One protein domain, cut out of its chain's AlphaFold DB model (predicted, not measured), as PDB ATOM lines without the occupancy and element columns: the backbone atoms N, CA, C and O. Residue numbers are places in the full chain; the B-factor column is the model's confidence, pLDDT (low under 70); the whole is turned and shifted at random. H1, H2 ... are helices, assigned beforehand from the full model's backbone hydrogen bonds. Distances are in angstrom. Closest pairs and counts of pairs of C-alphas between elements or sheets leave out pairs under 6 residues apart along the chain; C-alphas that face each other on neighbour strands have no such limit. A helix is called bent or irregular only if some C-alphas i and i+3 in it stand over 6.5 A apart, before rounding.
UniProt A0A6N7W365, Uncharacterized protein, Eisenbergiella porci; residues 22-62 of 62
ATOM      1  N   ILE A  22     -39.595 -14.812   9.035       87.31
ATOM      2  CA  ILE A  22     -39.849 -15.909   9.973       87.31
ATOM      3  C   ILE A  22     -41.374 -16.076  10.049       87.31
ATOM      4  O   ILE A  22     -42.026 -15.250  10.690       87.31
ATOM      5  N   PRO A  23     -41.978 -17.039   9.327       90.44
ATOM      6  CA  PRO A  23     -43.399 -17.331   9.478       90.44
ATOM      7  C   PRO A  23     -43.630 -18.028  10.823       90.44
ATOM      8  O   PRO A  23     -42.940 -18.991  11.148       90.44
ATOM      9  N   LEU A  24     -44.583 -17.524  11.608       91.38
ATOM     10  CA  LEU A  24     -44.947 -18.083  12.904       91.38
ATOM     11  C   LEU A  24     -46.468 -18.138  13.010       91.38
ATOM     12  O   LEU A  24     -47.116 -17.104  13.166       91.38
ATOM     13  N   ASP A  25     -47.010 -19.349  12.960       95.25
ATOM     14  CA  ASP A  25     -48.422 -19.594  13.220       95.25
ATOM     15  C   ASP A  25     -48.615 -19.915  14.701       95.25
ATOM     16  O   ASP A  25     -47.961 -20.794  15.266       95.25
ATOM     17  N   VAL A  26     -49.531 -19.197  15.342       94.88
ATOM     18  CA  VAL A  26     -49.915 -19.401  16.742       94.88
ATOM     19  C   VAL A  26     -51.426 -19.510  16.844       94.88
ATOM     20  O   VAL A  26     -52.168 -18.991  16.009       94.88
ATOM     21  N   LYS A  27     -51.907 -20.173  17.898       98.06
ATOM     22  CA  LYS A  27     -53.340 -20.178  18.199       98.06
ATOM     23  C   LYS A  27     -53.805 -18.743  18.434       98.06
ATOM     24  O   LYS A  27     -53.182 -18.025  19.213       98.06
ATOM     25  N   LYS A  28     -54.921 -18.360  17.811       97.00
ATOM     26  CA  LYS A  28     -55.499 -17.013  17.926       97.00
ATOM     27  C   LYS A  28     -55.657 -16.579  19.386       97.00
ATOM     28  O   LYS A  28     -55.164 -15.529  19.767       97.00
ATOM     29  N   GLU A  29     -56.246 -17.440  20.210       98.12
ATOM     30  CA  GLU A  29     -56.449 -17.177  21.640       98.12
ATOM     31  C   GLU A  29     -55.132 -16.954  22.389       98.12
ATOM     32  O   GLU A  29     -55.062 -16.121  23.283       98.12
ATOM     33  N   TYR A  30     -54.069 -17.670  22.020       97.88
ATOM     34  CA  TYR A  30     -52.757 -17.485  22.633       97.88
ATOM     35  C   TYR A  30     -52.122 -16.157  22.206       97.88
ATOM     36  O   TYR A  30     -51.516 -15.461  23.016       97.88
ATOM     37  N   TYR A  31     -52.295 -15.768  20.943       97.38
ATOM     38  CA  TYR A  31     -51.840 -14.468  20.465       97.38
ATOM     39  C   TYR A  31     -52.549 -13.316  21.189       97.38
ATOM     40  O   TYR A  31     -51.886 -12.440  21.740       97.38
ATOM     41  N   GLU A  32     -53.881 -13.351  21.227       97.62
ATOM     42  CA  GLU A  32     -54.715 -12.270  21.761       97.62
ATOM     43  C   GLU A  32     -54.670 -12.187  23.289       97.62
ATOM     44  O   GLU A  32     -54.595 -11.089  23.831       97.62
ATOM     45  N   ASN A  33     -54.672 -13.326  23.991       98.06
ATOM     46  CA  ASN A  33     -54.774 -13.340  25.454       98.06
ATOM     47  C   ASN A  33     -53.419 -13.421  26.167       98.06
ATOM     48  O   ASN A  33     -53.370 -13.213  27.377       98.06
ATOM     49  N   VAL A  34     -52.336 -13.753  25.454       97.75
ATOM     50  CA  VAL A  34     -51.004 -13.922  26.059       97.75
ATOM     51  C   VAL A  34     -49.969 -13.039  25.376       97.75
ATOM     52  O   VAL A  34     -49.426 -12.143  26.011       97.75
ATOM     53  N   ILE A  35     -49.701 -13.242  24.084       97.19
ATOM     54  CA  ILE A  35     -48.581 -12.558  23.414       97.19
ATOM     55  C   ILE A  35     -48.782 -11.038  23.391       97.19
ATOM     56  O   ILE A  35     -47.856 -10.301  23.724       97.19
ATOM     57  N   VAL A  36     -49.972 -10.569  23.001       97.69
ATOM     58  CA  VAL A  36     -50.267  -9.132  22.933       97.69
ATOM     59  C   VAL A  36     -50.177  -8.487  24.327       97.69
ATOM     60  O   VAL A  36     -49.343  -7.591  24.474       97.69
ATOM     61  N   PRO A  37     -50.892  -8.969  25.367       98.25
ATOM     62  CA  PRO A  37     -50.822  -8.369  26.699       98.25
ATOM     63  C   PRO A  37     -49.420  -8.367  27.313       98.25
ATOM     64  O   PRO A  37     -49.031  -7.380  27.930       98.25
ATOM     65  N   GLU A  38     -48.639  -9.441  27.154       98.06
ATOM     66  CA  GLU A  38     -47.268  -9.477  27.677       98.06
ATOM     67  C   GLU A  38     -46.353  -8.498  26.931       98.06
ATOM     68  O   GLU A  38     -45.575  -7.785  27.560       98.06
ATOM     69  N   SER A  39     -46.501  -8.375  25.605       97.56
ATOM     70  CA  SER A  39     -45.743  -7.378  24.841       97.56
ATOM     71  C   SER A  39     -46.073  -5.942  25.271       97.56
ATOM     72  O   SER A  39     -45.164  -5.128  25.442       97.56
ATOM     73  N   GLU A  40     -47.348  -5.651  25.545       97.00
ATOM     74  CA  GLU A  40     -47.807  -4.344  26.022       97.00
ATOM     75  C   GLU A  40     -47.287  -4.027  27.428       97.00
ATOM     76  O   GLU A  40     -46.847  -2.902  27.670       97.00
ATOM     77  N   LYS A  41     -47.257  -5.012  28.339       97.25
ATOM     78  CA  LYS A  41     -46.650  -4.861  29.676       97.25
ATOM     79  C   LYS A  41     -45.168  -4.502  29.601       97.25
ATOM     80  O   LYS A  41     -44.693  -3.717  30.417       97.25
ATOM     81  N   CYS A  42     -44.451  -5.048  28.621       95.44
ATOM     82  CA  CYS A  42     -43.054  -4.710  28.352       95.44
ATOM     83  C   CYS A  42     -42.885  -3.380  27.592       95.44
ATOM     84  O   CYS A  42     -41.759  -2.929  27.408       95.44
ATOM     85  N   GLY A  43     -43.973  -2.743  27.138       96.56
ATOM     86  CA  GLY A  43     -43.919  -1.528  26.321       96.56
ATOM     87  C   GLY A  43     -43.381  -1.766  24.905       96.56
ATOM     88  O   GLY A  43     -42.888  -0.839  24.264       96.56
ATOM     89  N   LEU A  44     -43.457  -3.004  24.413       96.06
ATOM     90  CA  LEU A  44     -42.893  -3.434  23.140       96.06
ATOM     91  C   LEU A  44     -43.995  -3.811  22.153       96.06
ATOM     92  O   LEU A  44     -45.034  -4.357  22.506       96.06
ATOM     93  N   SER A  45     -43.732  -3.600  20.863       96.94
ATOM     94  CA  SER A  45     -44.543  -4.262  19.834       96.94
ATOM     95  C   SER A  45     -44.340  -5.777  19.904       96.94
ATOM     96  O   SER A  45     -43.227  -6.231  20.173       96.94
ATOM     97  N   VAL A  46     -45.352  -6.565  19.530       96.19
ATOM     98  CA  VAL A  46     -45.232  -8.034  19.439       96.19
ATOM     99  C   VAL A  46     -44.006  -8.468  18.625       96.19
ATOM    100  O   VAL A  46     -43.315  -9.417  18.983       96.19
ATOM    101  N   ARG A  47     -43.683  -7.744  17.543       94.69
ATOM    102  CA  ARG A  47     -42.482  -8.013  16.741       94.69
ATOM    103  C   ARG A  47     -41.200  -7.843  17.557       94.69
ATOM    104  O   ARG A  47     -40.319  -8.688  17.459       94.69
ATOM    105  N   ALA A  48     -41.071  -6.734  18.283       96.19
ATOM    106  CA  ALA A  48     -39.889  -6.456  19.099       96.19
ATOM    107  C   ALA A  48     -39.770  -7.469  20.242       96.19
ATOM    108  O   ALA A  48     -38.718  -8.076  20.394       96.19
ATOM    109  N   PHE A  49     -40.882  -7.749  20.922       97.00
ATOM    110  CA  PHE A  49     -40.968  -8.742  21.988       97.00
ATOM    111  C   PHE A  49     -40.486 -10.136  21.545       97.00
ATOM    112  O   PHE A  49     -39.666 -10.760  22.211       97.00
ATOM    113  N   ILE A  50     -40.923 -10.613  20.372       95.50
ATOM    114  CA  ILE A  50     -40.472 -11.908  19.828       95.50
ATOM    115  C   ILE A  50     -38.975 -11.889  19.488       95.50
ATOM    116  O   ILE A  50     -38.285 -12.883  19.704       95.50
ATOM    117  N   LEU A  51     -38.462 -10.784  18.939       94.69
ATOM    118  CA  LEU A  51     -37.042 -10.673  18.597       94.69
ATOM    119  C   LEU A  51     -36.151 -10.641  19.842       94.69
ATOM    120  O   LEU A  51     -35.107 -11.291  19.833       94.69
ATOM    121  N   GLU A  52     -36.567  -9.945  20.899       96.56
ATOM    122  CA  GLU A  52     -35.864  -9.949  22.186       96.56
ATOM    123  C   GLU A  52     -35.848 -11.347  22.799       96.56
ATOM    124  O   GLU A  52     -34.779 -11.841  23.139       96.56
ATOM    125  N   ALA A  53     -36.979 -12.061  22.801       95.62
ATOM    126  CA  ALA A  53     -37.026 -13.439  23.291       95.62
ATOM    127  C   ALA A  53     -36.072 -14.385  22.528       95.62
ATOM    128  O   ALA A  53     -35.482 -15.297  23.115       95.62
ATOM    129  N   ILE A  54     -35.898 -14.183  21.214       95.19
ATOM    130  CA  ILE A  54     -34.905 -14.921  20.417       95.19
ATOM    131  C   ILE A  54     -33.481 -14.543  20.847       95.19
ATOM    132  O   ILE A  54     -32.658 -15.440  21.036       95.19
ATOM    133  N   ALA A  55     -33.188 -13.250  21.011       95.94
ATOM    134  CA  ALA A  55     -31.873 -12.765  21.428       95.94
ATOM    135  C   ALA A  55     -31.488 -13.289  22.822       95.94
ATOM    136  O   ALA A  55     -30.444 -13.923  22.963       95.94
ATOM    137  N   GLU A  56     -32.378 -13.162  23.810       96.88
ATOM    138  CA  GLU A  56     -32.192 -13.696  25.165       96.88
ATOM    139  C   GLU A  56     -31.915 -15.207  25.154       96.88
ATOM    140  O   GLU A  56     -31.088 -15.722  25.913       96.88
ATOM    141  N   LYS A  57     -32.606 -15.957  24.282       97.12
ATOM    142  CA  LYS A  57     -32.395 -17.403  24.142       97.12
ATOM    143  C   LYS A  57     -31.008 -17.727  23.591       97.12
ATOM    144  O   LYS A  57     -30.432 -18.722  24.030       97.12
ATOM    145  N   ILE A  58     -30.512 -16.940  22.636       96.81
ATOM    146  CA  ILE A  58     -29.170 -17.091  22.062       96.81
ATOM    147  C   ILE A  58     -28.116 -16.768  23.121       96.81
ATOM    148  O   ILE A  58     -27.232 -17.591  23.349       96.81
ATOM    149  N   GLU A  59     -28.244 -15.630  23.806       96.75
ATOM    150  CA  GLU A  59     -27.302 -15.189  24.841       96.75
ATOM    151  C   GLU A  59     -27.190 -16.199  25.982       96.75
ATOM    152  O   GLU A  59     -26.087 -16.564  26.371       96.75
ATOM    153  N   ARG A  60     -28.317 -16.732  26.472       96.75
ATOM    154  CA  ARG A  60     -28.309 -17.745  27.539       96.75
ATOM    155  C   ARG A  60     -27.646 -19.066  27.128       96.75
ATOM    156  O   ARG A  60     -27.225 -19.825  27.995       96.75
ATOM    157  N   ASN A  61     -27.648 -19.383  25.837       93.62
ATOM    158  CA  ASN A  61     -27.129 -20.643  25.303       93.62
ATOM    159  C   ASN A  61     -25.698 -20.527  24.744       93.62
ATOM    160  O   ASN A  61     -25.188 -21.528  24.235       93.62
ATOM    161  N   SER A  62     -25.101 -19.334  24.770       82.81
ATOM    162  CA  SER A  62     -23.728 -19.081  24.316       82.81
ATOM    163  C   SER A  62     -22.741 -19.256  25.465       82.81
ATOM    164  O   SER A  62     -21.642 -19.788  25.198       82.81
TER     165      SER A  62
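AT A GLANCE: This is residues 22 to 62 of the 62 residues of an uncharacterized protein of Eisenbergiella porci (UniProt A0A6N7W365). Two helices meet near their ends as an L: the first residues of H2 pack on the later part of H1, and residues 53 to 62, most of them in H2, stick out as an arm. The 41 printed residues hold H1 and then H2, with no named strand: all helix. The whole is only just loose, close to compact, with a radius of gyration of the C-alphas of 11.2 A and spans of 33 by 23 by 13 A.

HOW THE PARTS SIT: Start at H2, residues 46 to 60, where every O i to N i+4 pair is within hydrogen-bond range. Its residues 46 to 49 touch residues 35 to 40 of H1, residues 28 to 41; the closest C-alphas, Ser 39 and Val 46, are 5.5 A apart. Their lines are about perpendicular, at 77 degrees. In H1, 8 of 10 such pairs are within range.

IN THESE COORDINATES: Find C-alpha 46 at (-45.232, -8.034, 19.439); H2 runs 21.1 A to C-alpha 60. H1 runs 19.1 A from C-alpha 28 at (-55.499, -17.013, 17.926), and is only just irregular: C-alphas 33 and 36 are 6.7 A apart.

THE WHOLE: The farthest C-alphas, Glu 29 and Ser 62, are 32.9 A apart. The link is tight, the printed part has no cut, and no printed residue is under 70 in pLDDT.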